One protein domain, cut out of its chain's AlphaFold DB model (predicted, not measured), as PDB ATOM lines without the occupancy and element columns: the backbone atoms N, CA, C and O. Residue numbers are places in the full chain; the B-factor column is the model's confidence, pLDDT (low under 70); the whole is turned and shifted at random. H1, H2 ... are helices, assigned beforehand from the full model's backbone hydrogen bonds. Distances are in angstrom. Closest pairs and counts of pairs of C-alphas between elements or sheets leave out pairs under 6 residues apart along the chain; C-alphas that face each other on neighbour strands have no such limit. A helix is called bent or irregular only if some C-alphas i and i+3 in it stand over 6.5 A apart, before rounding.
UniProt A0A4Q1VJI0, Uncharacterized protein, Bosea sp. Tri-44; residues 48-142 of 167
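AT A GLANCE: This is residues 48 to 142 of the 167 residues of an uncharacterized protein of Bosea sp. Tri-44 (UniProt A0A4Q1VJI0). Two long helices, H1 and H3, run near each other, with short H2 crosswise to both at one end and H4 crossing H3. Residues 65 to 76 fold back along H1, and residues 122 to 142 form a winding tail. The compact, all-helix printed part has 95 residues, with H1, H2, H3 and H4 in chain order, radius of gyration of the C-alphas 12.4 A and spans of 36 by 26 by 24 A.

IN THESE COORDINATES: H1, residues 48 to 64, begins with C-alpha 48 at (255.752, 228.058, 323.602) and is 26.4 A long; it is irregular, C-alphas 48 and 51 being 8.0 A apart. H3, residues 89 to 105, 24.3 A long, is only just irregular: C-alphas 99 and 102 are 6.8 A apart. H2 is residues 77 to 85; H4, residues 112 to 121, ends with C-alpha 121 at (259.593, 245.849, 344.590).

HOW THE PARTS SIT: H1, with residues 50 to 57 alone, touches H2, about perpendicular at 86 degrees; the closest C-alphas, of Ala 54 and Pro 78, are 5.4 A apart. H3, with residues 91 to 92 alone, only just touches H2, with 3 pairs of C-alphas within 8 A, the closest those of Thr 85 and Arg 91, 5.6 A. H3 touches H4 at a steep tilt of 64 degrees, opposite ways, closest at the C-alphas of Ala 99 and Leu 115, 5.0 A. H1 and H4 are apart. Every O i to N i+4 pair is within hydrogen-bond range in H2 and H4, 12 of 13 in H1 and 11 of 13 in H3.

THE WHOLE: The farthest C-alphas, of Ala 48 and Ala 106, are 37.0 A apart. The printed part has no cut; the link H1 to H2 is long. Residues 65 to 67 and 141 to 142 have pLDDT under 70.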
ATOM      1  N   ALA A  48     256.561 228.938 324.448       87.19
ATOM      2  CA  ALA A  48     255.752 228.058 323.602       87.19
ATOM      3  C   ALA A  48     254.255 228.114 323.968       87.19
ATOM      4  O   ALA A  48     253.394 227.888 323.122       87.19
ATOM      5  N   ARG A  49     253.928 228.470 325.216       87.06
ATOM      6  CA  ARG A  49     252.563 228.688 325.717       87.06
ATOM      7  C   ARG A  49     252.225 230.173 325.888       87.06
ATOM      8  O   ARG A  49     251.324 230.505 326.662       87.06
ATOM      9  N   ARG A  50     252.883 231.072 325.143       90.12
ATOM     10  CA  ARG A  50     252.630 232.529 325.167       90.12
ATOM     11  C   ARG A  50     251.144 232.879 325.037       90.12
ATOM     12  O   ARG A  50     250.656 233.752 325.746       90.12
ATOM     13  N   GLN A  51     250.410 232.168 324.185       93.38
ATOM     14  CA  GLN A  51     248.968 232.362 324.001       93.38
ATOM     15  C   GLN A  51     248.153 232.161 325.292       93.38
ATOM     16  O   GLN A  51     247.196 232.886 325.538       93.38
ATOM     17  N   HIS A  52     248.554 231.230 326.166       93.88
ATOM     18  CA  HIS A  52     247.884 231.025 327.453       93.88
ATOM     19  C   HIS A  52     248.184 232.163 328.429       93.88
ATOM     20  O   HIS A  52     247.303 232.550 329.194       93.88
ATOM     21  N   MET A  53     249.390 232.740 328.372       94.44
ATOM     22  CA  MET A  53     249.699 233.963 329.115       94.44
ATOM     23  C   MET A  53     248.843 235.130 328.613       94.44
ATOM     24  O   MET A  53     248.263 235.841 329.421       94.44
ATOM     25  N   ALA A  54     248.678 235.292 327.297       94.38
ATOM     26  CA  ALA A  54     247.800 236.325 326.743       94.38
ATOM     27  C   ALA A  54     246.346 236.172 327.235       94.38
ATOM     28  O   ALA A  54     245.746 237.143 327.687       94.38
ATOM     29  N   ILE A  55     245.805 234.947 327.239       94.44
ATOM     30  CA  ILE A  55     244.467 234.657 327.787       94.44
ATOM     31  C   ILE A  55     244.392 235.007 329.280       94.44
ATOM     32  O   ILE A  55     243.417 235.612 329.729       94.44
ATOM     33  N   LEU A  56     245.416 234.647 330.059       93.00
ATOM     34  CA  LEU A  56     245.490 234.978 331.481       93.00
ATOM     35  C   LEU A  56     245.455 236.498 331.705       93.00
ATOM     36  O   LEU A  56     244.670 236.972 332.524       93.00
ATOM     37  N   LEU A  57     246.262 237.252 330.957       92.31
ATOM     38  CA  LEU A  57     246.335 238.711 331.055       92.31
ATOM     39  C   LEU A  57     245.015 239.367 330.658       92.31
ATOM     40  O   LEU A  57     244.505 240.201 331.402       92.31
ATOM     41  N   GLN A  58     244.393 238.907 329.572       91.88
ATOM     42  CA  GLN A  58     243.079 239.392 329.157       91.88
ATOM     43  C   GLN A  58     242.020 239.164 330.249       91.88
ATOM     44  O   GLN A  58     241.150 240.005 330.477       91.88
ATOM     45  N   ASN A  59     242.085 238.027 330.947       89.88
ATOM     46  CA  ASN A  59     241.179 237.727 332.052       89.88
ATOM     47  C   ASN A  59     241.444 238.604 333.282       89.88
ATOM     48  O   ASN A  59     240.482 239.000 333.943       89.88
ATOM     49  N   PHE A  60     242.704 238.924 333.591       87.56
ATOM     50  CA  PHE A  60     243.028 239.878 334.652       87.56
ATOM     51  C   PHE A  60     242.489 241.271 334.332       87.56
ATOM     52  O   PHE A  60     241.800 241.850 335.165       87.56
ATOM     53  N   GLU A  61     242.709 241.773 333.117       84.50
ATOM     54  CA  GLU A  61     242.213 243.086 332.690       84.50
ATOM     55  C   GLU A  61     240.687 243.181 332.778       84.50
ATOM     56  O   GLU A  61     240.155 244.133 333.348       84.50
ATOM     57  N   LYS A  62     239.972 242.151 332.301       84.50
ATOM     58  CA  LYS A  62     238.506 242.075 332.411       84.50
ATOM     59  C   LYS A  62     238.022 242.083 333.862       84.50
ATOM     60  O   LYS A  62     237.003 242.699 334.152       84.50
ATOM     61  N   LYS A  63     238.714 241.377 334.761       83.50
ATOM     62  CA  LYS A  63     238.305 241.249 336.170       83.50
ATOM     63  C   LYS A  63     238.651 242.466 337.017       83.50
ATOM     64  O   LYS A  63     237.931 242.744 337.968       83.50
ATOM     65  N   LEU A  64     239.745 243.155 336.706       75.56
ATOM     66  CA  LEU A  64     240.209 244.306 337.482       75.56
ATOM     67  C   LEU A  64     239.426 245.585 337.171       75.56
ATOM     68  O   LEU A  64     239.456 246.510 337.974       75.56
ATOM     69  N   GLY A  65     238.692 245.627 336.055       69.75
ATOM     70  CA  GLY A  65     237.722 246.690 335.782       69.75
ATOM     71  C   GLY A  65     238.340 248.085 335.667       69.75
ATOM     72  O   GLY A  65     237.670 249.068 335.975       69.75
ATOM     73  N   PHE A  66     239.612 248.184 335.264       68.69
ATOM     74  CA  PHE A  66     240.261 249.474 335.041       68.69
ATOM     75  C   PHE A  66     239.528 250.260 333.945       68.69
ATOM     76  O   PHE A  66     239.089 249.686 332.947       68.69
ATOM     77  N   ALA A  67     239.400 251.575 334.140       65.31
ATOM     78  CA  ALA A  67     238.698 252.458 333.208       65.31
ATOM     79  C   ALA A  67     239.390 252.520 331.836       65.31
ATOM     80  O   ALA A  67     238.730 252.647 330.807       65.31
ATOM     81  N   GLU A  68     240.716 252.378 331.825       72.88
ATOM     82  CA  GLU A  68     241.532 252.335 330.615       72.88
ATOM     83  C   GLU A  68     242.137 250.943 330.437       72.88
ATOM     84  O   GLU A  68     242.611 250.317 331.391       72.88
ATOM     85  N   LYS A  69     242.118 250.456 329.194       73.94
ATOM     86  CA  LYS A  69     242.725 249.174 328.838       73.94
ATOM     87  C   LYS A  69     244.225 249.354 328.653       73.94
ATOM     88  O   LYS A  69     244.659 250.222 327.904       73.94
ATOM     89  N   LEU A  70     244.997 248.503 329.320       82.50
ATOM     90  CA  LEU A  70     246.445 248.412 329.139       82.50
ATOM     91  C   LEU A  70     246.843 247.536 327.948       82.50
ATOM     92  O   LEU A  70     247.978 247.621 327.482       82.50
ATOM     93  N   ASP A  71     245.928 246.682 327.492       87.62
ATOM     94  CA  ASP A  71     246.117 245.714 326.416       87.62
ATOM     95  C   ASP A  71     247.376 244.838 326.592       87.62
ATOM     96  O   ASP A  71     248.068 244.481 325.639       87.62
ATOM     97  N   LEU A  72     247.644 244.412 327.832       89.44
ATOM     98  CA  LEU A  72     248.772 243.549 328.213       89.44
ATOM     99  C   LEU A  72     248.711 242.162 327.561       89.44
ATOM    100  O   LEU A  72     249.688 241.417 327.566       89.44
ATOM    101  N   HIS A  73     247.557 241.776 327.023       89.81
ATOM    102  CA  HIS A  73     247.401 240.545 326.257       89.81
ATOM    103  C   HIS A  73     247.895 240.666 324.803       89.81
ATOM    104  O   HIS A  73     248.019 239.645 324.123       89.81
ATOM    105  N   LEU A  74     248.187 241.881 324.325       91.38
ATOM    106  CA  LEU A  74     248.664 242.170 322.973       91.38
ATOM    107  C   LEU A  74     250.185 242.378 322.932       91.38
ATOM    108  O   LEU A  74     250.862 242.459 323.957       91.38
ATOM    109  N   GLY A  75     250.732 242.465 321.715       89.88
ATOM    110  CA  GLY A  75     252.151 242.749 321.501       89.88
ATOM    111  C   GLY A  75     253.062 241.736 322.196       89.88
ATOM    112  O   GLY A  75     252.740 240.550 322.280       89.88
ATOM    113  N   ASP A  76     254.204 242.192 322.696       91.75
ATOM    114  CA  ASP A  76     255.205 241.367 323.380       91.75
ATOM    115  C   ASP A  76     255.004 241.279 324.908       91.75
ATOM    116  O   ASP A  76     255.753 240.579 325.591       91.75
ATOM    117  N   TYR A  77     253.961 241.906 325.465       92.56
ATOM    118  CA  TYR A  77     253.670 241.872 326.902       92.56
ATOM    119  C   TYR A  77     253.503 240.467 327.492       92.56
ATOM    120  O   TYR A  77     254.028 240.237 328.585       92.56
ATOM    121  N   PRO A  78     252.879 239.486 326.808       94.31
ATOM    122  CA  PRO A  78     252.864 238.113 327.302       94.31
ATOM    123  C   PRO A  78     254.274 237.531 327.497       94.31
ATOM    124  O   PRO A  78     254.518 236.821 328.471       94.31
ATOM    125  N   GLU A  79     255.226 237.860 326.621       92.81
ATOM    126  CA  GLU A  79     256.618 237.410 326.746       92.81
ATOM    127  C   GLU A  79     257.355 238.160 327.857       92.81
ATOM    128  O   GLU A  79     258.073 237.540 328.643       92.81
ATOM    129  N   ARG A  80     257.121 239.474 327.984       92.69
ATOM    130  CA  ARG A  80     257.640 240.294 329.092       92.69
ATOM    131  C   ARG A  80     257.162 239.762 330.442       92.69
ATOM    132  O   ARG A  80     257.948 239.659 331.382       92.69
ATOM    133  N   MET A  81     255.898 239.351 330.518       93.12
ATOM    134  CA  MET A  81     255.302 238.772 331.716       93.12
ATOM    135  C   MET A  81     255.911 237.408 332.053       93.12
ATOM    136  O   MET A  81     256.281 237.176 333.204       93.12
ATOM    137  N   ILE A  82     256.075 236.520 331.064       92.00
ATOM    138  CA  ILE A  82     256.772 235.236 331.251       92.00
ATOM    139  C   ILE A  82     258.205 235.477 331.733       92.00
ATOM    140  O   ILE A  82     258.663 234.796 332.647       92.00
ATOM    141  N   HIS A  83     258.899 236.465 331.166       89.81
ATOM    142  CA  HIS A  83     260.258 236.813 331.566       89.81
ATOM    143  C   HIS A  83     260.329 237.311 333.016       89.81
ATOM    144  O   HIS A  83     261.199 236.873 333.762       89.81
ATOM    145  N   ALA A  84     259.423 238.203 333.431       89.94
ATOM    146  CA  ALA A  84     259.396 238.727 334.798       89.94
ATOM    147  C   ALA A  84     259.038 237.648 335.831       89.94
ATOM    148  O   ALA A  84     259.611 237.594 336.914       89.94
ATOM    149  N   THR A  85     258.078 236.784 335.510       89.50
ATOM    150  CA  THR A  85     257.449 235.877 336.487       89.50
ATOM    151  C   THR A  85     257.963 234.440 336.424       89.50
ATOM    152  O   THR A  85     257.463 233.583 337.147       89.50
ATOM    153  N   ASP A  86     258.916 234.152 335.532       86.81
ATOM    154  CA  ASP A  86     259.317 232.788 335.147       86.81
ATOM    155  C   ASP A  86     258.119 231.891 334.764       86.81
ATOM    156  O   ASP A  86     258.130 230.669 334.940       86.81
ATOM    157  N   GLY A  87     257.043 232.506 334.257       86.44
ATOM    158  CA  GLY A  87     255.836 231.797 333.846       86.44
ATOM    159  C   GLY A  87     254.947 231.291 334.979       86.44
ATOM    160  O   GLY A  87     254.031 230.504 334.722       86.44
ATOM    161  N   GLU A  88     255.210 231.684 336.225       87.38
ATOM    162  CA  GLU A  88     254.391 231.304 337.373       87.38
ATOM    163  C   GLU A  88     253.137 232.177 337.468       87.38
ATOM    164  O   GLU A  88     253.207 233.369 337.763       87.38
ATOM    165  N   VAL A  89     251.965 231.561 337.303       88.00
ATOM    166  CA  VAL A  89     250.664 232.254 337.387       88.00
ATOM    167  C   VAL A  89     250.466 232.952 338.739       88.00
ATOM    168  O   VAL A  89     249.909 234.045 338.783       88.00
ATOM    169  N   GLY A  90     250.959 232.357 339.831       86.19
ATOM    170  CA  GLY A  90     250.915 232.972 341.162       86.19
ATOM    171  C   GLY A  90     251.678 234.298 341.219       86.19
ATOM    172  O   GLY A  90     251.120 235.304 341.641       86.19
ATOM    173  N   ARG A  91     252.903 234.336 340.677       88.50
ATOM    174  CA  ARG A  91     253.710 235.565 340.619       88.50
ATOM    175  C   ARG A  91     253.101 236.626 339.709       88.50
ATOM    176  O   ARG A  91     253.228 237.810 340.001       88.50
ATOM    177  N   VAL A  92     252.420 236.224 338.630       91.31
ATOM    178  CA  VAL A  92     251.627 237.157 337.809       91.31
ATOM    179  C   VAL A  92     250.543 237.809 338.671       91.31
ATOM    180  O   VAL A  92     250.422 239.029 338.674       91.31
ATOM    181  N   ALA A  93     249.790 237.027 339.447       88.81
ATOM    182  CA  ALA A  93     248.747 237.567 340.318       88.81
ATOM    183  C   ALA A  93     249.309 238.523 341.386       88.81
ATOM    184  O   ALA A  93     248.755 239.605 341.584       88.81
ATOM    185  N   ASP A  94     250.423 238.160 342.027       88.56
ATOM    186  CA  ASP A  94     251.094 239.010 343.019       88.56
ATOM    187  C   ASP A  94     251.577 240.329 342.408       88.56
ATOM    188  O   ASP A  94     251.386 241.397 342.993       88.56
ATOM    189  N   LEU A  95     252.137 240.269 341.195       91.00
ATOM    190  CA  LEU A  95     252.565 241.446 340.453       91.00
ATOM    191  C   LEU A  95     251.390 242.385 340.162       91.00
ATOM    192  O   LEU A  95     251.478 243.576 340.448       91.00
ATOM    193  N   PHE A  96     250.279 241.859 339.640       90.12
ATOM    194  CA  PHE A  96     249.075 242.651 339.365       90.12
ATOM    195  C   PHE A  96     248.470 243.245 340.634       90.12
ATOM    196  O   PHE A  96     248.037 244.396 340.632       90.12
ATOM    197  N   LYS A  97     248.454 242.480 341.730       88.31
ATOM    198  CA  LYS A  97     247.972 242.961 343.022       88.31
ATOM    199  C   LYS A  97     248.800 244.153 343.493       88.31
ATOM    200  O   LYS A  97     248.228 245.170 343.871       88.31
ATOM    201  N   LEU A  98     250.127 244.055 343.449       90.12
ATOM    202  CA  LEU A  98     250.985 245.144 343.909       90.12
ATOM    203  C   LEU A  98     250.943 246.356 342.969       90.12
ATOM    204  O   LEU A  98     250.837 247.487 343.440       90.12
ATOM    205  N   ALA A  99     250.974 246.124 341.657       91.25
ATOM    206  CA  ALA A  99     250.932 247.184 340.654       91.25
ATOM    207  C   ALA A  99     249.584 247.919 340.627       91.25
ATOM    208  O   ALA A  99     249.551 249.116 340.371       91.25
ATOM    209  N   GLY A 100     248.475 247.224 340.901       87.94
ATOM    210  CA  GLY A 100     247.125 247.775 340.782       87.94
ATOM    211  C   GLY A 100     246.617 248.530 342.013       87.94
ATOM    212  O   GLY A 100     245.811 249.444 341.858       87.94
ATOM    213  N   VAL A 101     247.082 248.197 343.226       87.38
ATOM    214  CA  VAL A 101     246.543 248.769 344.482       87.38
ATOM    215  C   VAL A 101     246.732 250.285 344.565       87.38
ATOM    216  O   VAL A 101     245.779 251.003 344.857       87.38
ATOM    217  N   GLY A 102     247.937 250.787 344.289       87.12
ATOM    218  CA  GLY A 102     248.227 252.226 344.317       87.12
ATOM    219  C   GLY A 102     247.380 253.036 343.323       87.12
ATOM    220  O   GLY A 102     246.678 253.955 343.749       87.12
ATOM    221  N   PRO A 103     247.401 252.696 342.019       88.31
ATOM    222  CA  PRO A 103     246.558 253.327 341.005       88.31
ATOM    223  C   PRO A 103     245.075 253.329 341.371       88.31
ATOM    224  O   PRO A 103     244.427 254.372 341.308       88.31
ATOM    225  N   TRP A 104     244.565 252.184 341.830       85.12
ATOM    226  CA  TRP A 104     243.167 252.031 342.206       85.12
ATOM    227  C   TRP A 104     242.776 252.948 343.371       85.12
ATOM    228  O   TRP A 104     241.775 253.656 343.275       85.12
ATOM    229  N   MET A 105     243.597 253.023 344.428       86.56
ATOM    230  CA  MET A 105     243.372 253.956 345.545       86.56
ATOM    231  C   MET A 105     243.426 255.427 345.109       86.56
ATOM    232  O   MET A 105     242.754 256.265 345.701       86.56
ATOM    233  N   ALA A 106     244.208 255.742 344.076       87.25
ATOM    234  CA  ALA A 106     244.314 257.082 343.503       87.25
ATOM    235  C   ALA A 106     243.246 257.386 342.431       87.25
ATOM    236  O   ALA A 106     243.306 258.442 341.805       87.25
ATOM    237  N   GLY A 107     242.288 256.481 342.189       84.50
ATOM    238  CA  GLY A 107     241.224 256.674 341.199       84.50
ATOM    239  C   GLY A 107     241.708 256.687 339.744       84.50
ATOM    240  O   GLY A 107     241.023 257.229 338.880       84.50
ATOM    241  N   ARG A 108     242.884 256.112 339.463       86.69
ATOM    242  CA  ARG A 108     243.476 256.037 338.120       86.69
ATOM    243  C   ARG A 108     243.669 254.590 337.675       86.69
ATOM    244  O   ARG A 108     243.788 253.675 338.490       86.69
ATOM    245  N   SER A 109     243.761 254.385 336.367       85.31
ATOM    246  CA  SER A 109     244.139 253.087 335.810       85.31
ATOM    247  C   SER A 109     245.602 252.766 336.126       85.31
ATOM    248  O   SER A 109     246.454 253.655 336.253       85.31
ATOM    249  N   MET A 110     245.888 251.474 336.277       88.56
ATOM    250  CA  MET A 110     247.257 250.970 336.348       88.56
ATOM    251  C   MET A 110     247.988 251.287 335.039       88.56
ATOM    252  O   MET A 110     247.379 251.274 333.974       88.56
ATOM    253  N   THR A 111     249.287 251.555 335.119       90.31
ATOM    254  CA  THR A 111     250.176 251.801 333.976       90.31
ATOM    255  C   THR A 111     251.242 250.709 333.863       90.31
ATOM    256  O   THR A 111     251.487 249.946 334.803       90.31
ATOM    257  N   VAL A 112     251.945 250.648 332.729       90.75
ATOM    258  CA  VAL A 112     253.110 249.757 332.563       90.75
ATOM    259  C   VAL A 112     254.238 250.132 333.532       90.75
ATOM    260  O   VAL A 112     254.985 249.271 333.987       90.75
ATOM    261  N   GLN A 113     254.341 251.407 333.907       91.94
ATOM    262  CA  GLN A 113     255.307 251.895 334.886       91.94
ATOM    263  C   GLN A 113     254.990 251.384 336.297       91.94
ATOM    264  O   GLN A 113     255.918 251.044 337.030       91.94
ATOM    265  N   ASP A 114     253.709 251.259 336.659       92.50
ATOM    266  CA  ASP A 114     253.309 250.645 337.932       92.50
ATOM    267  C   ASP A 114     253.680 249.152 337.962       92.50
ATOM    268  O   ASP A 114     254.197 248.664 338.966       92.50
ATOM    269  N   LEU A 115     253.501 248.438 336.841       91.56
ATOM    270  CA  LEU A 115     253.968 247.054 336.687       91.56
ATOM    271  C   LEU A 115     255.490 246.947 336.804       91.56
ATOM    272  O   LEU A 115     255.995 246.060 337.490       91.56
ATOM    273  N   ALA A 116     256.227 247.860 336.170       92.88
ATOM    274  CA  ALA A 116     257.679 247.906 336.260       92.88
ATOM    275  C   ALA A 116     258.148 248.107 337.709       92.88
ATOM    276  O   ALA A 116     258.997 247.355 338.187       92.88
ATOM    277  N   ALA A 117     257.568 249.085 338.411       92.62
ATOM    278  CA  ALA A 117     257.892 249.385 339.802       92.62
ATOM    279  C   ALA A 117     257.527 248.225 340.739       92.62
ATOM    280  O   ALA A 117     258.311 247.863 341.616       92.62
ATOM    281  N   ALA A 118     256.368 247.595 340.528       91.38
ATOM    282  CA  ALA A 118     255.951 246.441 341.307       91.38
ATOM    283  C   ALA A 118     256.903 245.254 341.109       91.38
ATOM    284  O   ALA A 118     257.329 244.661 342.095       91.38
ATOM    285  N   ALA A 119     257.295 244.945 339.869       89.69
ATOM    286  CA  ALA A 119     258.211 243.841 339.575       89.69
ATOM    287  C   ALA A 119     259.573 244.002 340.273       89.69
ATOM    288  O   ALA A 119     260.132 243.021 340.767       89.69
ATOM    289  N   GLU A 120     260.069 245.236 340.373       89.12
ATOM    290  CA  GLU A 120     261.271 245.569 341.143       89.12
ATOM    291  C   GLU A 120     261.045 245.408 342.650       89.12
ATOM    292  O   GLU A 120     261.865 244.800 343.337       89.12
ATOM    293  N   ALA A 121     259.912 245.891 343.165       86.19
ATOM    294  CA  ALA A 121     259.593 245.849 344.590       86.19
ATOM    295  C   ALA A 121     259.455 244.418 345.143       86.19
ATOM    296  O   ALA A 121     259.864 244.165 346.275       86.19
ATOM    297  N   ILE A 122     258.926 243.472 344.355       82.88
ATOM    298  CA  ILE A 122     258.837 242.047 344.743       82.88
ATOM    299  C   ILE A 122     260.049 241.218 344.304       82.88
ATOM    300  O   ILE A 122     260.049 239.995 344.451       82.88
ATOM    301  N   GLY A 123     261.095 241.862 343.779       80.81
ATOM    302  CA  GLY A 123     262.355 241.206 343.430       80.81
ATOM    303  C   GLY A 123     262.257 240.230 342.253       80.81
ATOM    304  O   GLY A 123     263.071 239.308 342.158       80.81
ATOM    305  N   LEU A 124     261.279 240.407 341.357       82.19
ATOM    306  CA  LEU A 124     261.171 239.616 340.125       82.19
ATOM    307  C   LEU A 124     262.275 239.968 339.126       82.19
ATOM    308  O   LEU A 124     262.790 239.096 338.425       82.19
ATOM    309  N   CYS A 125     262.656 241.241 339.079       82.62
ATOM    310  CA  CYS A 125     263.720 241.753 338.229       82.62
ATOM    311  C   CYS A 125     264.432 242.931 338.902       82.62
ATOM    312  O   CYS A 125     263.883 243.623 339.755       82.62
ATOM    313  N   ASP A 126     265.679 243.153 338.508       82.00
ATOM    314  CA  ASP A 126     266.427 244.367 338.803       82.00
ATOM    315  C   ASP A 126     266.143 245.447 337.748       82.00
ATOM    316  O   ASP A 126     265.736 245.152 336.625       82.00
ATOM    317  N   VAL A 127     266.396 246.718 338.085       81.38
ATOM    318  CA  VAL A 127     266.076 247.880 337.226       81.38
ATOM    319  C   VAL A 127     266.633 247.733 335.802       81.38
ATOM    320  O   VAL A 127     265.987 248.126 334.833       81.38
ATOM    321  N   LYS A 128     267.827 247.139 335.658       82.06
ATOM    322  CA  LYS A 128     268.499 246.935 334.363       82.06
ATOM    323  C   LYS A 128     267.948 245.747 333.572       82.06
ATOM    324  O   LYS A 128     268.127 245.711 332.358       82.06
ATOM    325  N   SER A 129     267.307 244.790 334.241       83.25
ATOM    326  CA  SER A 129     266.733 243.591 333.625       83.25
ATOM    327  C   SER A 129     265.205 243.615 333.563       83.25
ATOM    328  O   SER A 129     264.581 242.611 333.219       83.25
ATOM    329  N   ASN A 130     264.588 244.754 333.890       89.31
ATOM    330  CA  ASN A 130     263.145 244.867 333.966       89.31
ATOM    331  C   ASN A 130     262.512 244.802 332.564       89.31
ATOM    332  O   ASN A 130     262.662 245.743 331.772       89.31
ATOM    333  N   PRO A 131     261.751 243.737 332.251       90.69
ATOM    334  CA  PRO A 131     261.174 243.561 330.930       90.69
ATOM    335  C   PRO A 131     260.057 244.562 330.640       90.69
ATOM    336  O   PRO A 131     259.618 244.620 329.507       90.69
ATOM    337  N   PHE A 132     259.599 245.370 331.596       92.25
ATOM    338  CA  PHE A 132     258.607 246.425 331.360       92.25
ATOM    339  C   PHE A 132     259.238 247.794 331.063       92.25
ATOM    340  O   PHE A 132     258.536 248.706 330.637       92.25
ATOM    341  N   ARG A 133     260.557 247.952 331.266       90.25
ATOM    342  CA  ARG A 133     261.283 249.214 331.013       90.25
ATOM    343  C   ARG A 133     262.083 249.222 329.713       90.25
ATOM    344  O   ARG A 133     262.417 250.290 329.209       90.25
ATOM    345  N   VAL A 134     262.440 248.053 329.185       87.81
ATOM    346  CA  VAL A 134     263.266 247.956 327.974       87.81
ATOM    347  C   VAL A 134     262.439 248.152 326.708       87.81
ATOM    348  O   VAL A 134     261.330 247.637 326.605       87.81
ATOM    349  N   ALA A 135     262.991 248.831 325.703       84.00
ATOM    350  CA  ALA A 135     262.348 248.911 324.391       84.00
ATOM    351  C   ALA A 135     262.328 247.541 323.690       84.00
ATOM    352  O   ALA A 135     261.316 247.143 323.128       84.00
ATOM    353  N   ASP A 136     263.428 246.791 323.794       83.62
ATOM    354  CA  ASP A 136     263.632 245.517 323.105       83.62
ATOM    355  C   ASP A 136     263.905 244.396 324.115       83.62
ATOM    356  O   ASP A 136     264.922 244.405 324.818       83.62
ATOM    357  N   LEU A 137     262.983 243.431 324.179       84.44
ATOM    358  CA  LEU A 137     263.044 242.289 325.090       84.44
ATOM    359  C   LEU A 137     264.192 241.326 324.750       84.44
ATOM    360  O   LEU A 137     264.727 240.682 325.650       84.44
ATOM    361  N   SER A 138     264.614 241.246 323.483       80.69
ATOM    362  CA  SER A 138     265.660 240.309 323.038       80.69
ATOM    363  C   SER A 138     267.032 240.596 323.657       80.69
ATOM    364  O   SER A 138     267.875 239.705 323.769       80.69
ATOM    365  N   LYS A 139     267.247 241.835 324.114       78.94
ATOM    366  CA  LYS A 139     268.486 242.281 324.762       78.94
ATOM    367  C   LYS A 139     268.590 241.841 326.221       78.94
ATOM    368  O   LYS A 139     269.672 241.924 326.805       78.94
ATOM    369  N   LEU A 140     267.494 241.370 326.816       79.94
ATOM    370  CA  LEU A 140     267.498 240.852 328.174       79.94
ATOM    371  C   LEU A 140     267.955 239.395 328.186       79.94
ATOM    372  O   LEU A 140     267.344 238.506 327.595       79.94
ATOM    373  N   LYS A 141     269.048 239.137 328.908       69.00
ATOM    374  CA  LYS A 141     269.458 237.767 329.211       69.00
ATOM    375  C   LYS A 141     268.472 237.195 330.222       69.00
ATOM    376  O   LYS A 141     268.367 237.716 331.332       69.00
ATOM    377  N   LYS A 142     267.807 236.090 329.867       63.78
ATOM    378  CA  LYS A 142     267.030 235.313 330.840       63.78
ATOM    379  C   LYS A 142     267.935 234.959 332.017       63.78
ATOM    380  O   LYS A 142     269.033 234.429 331.823       63.78
TER     381      LYS A 142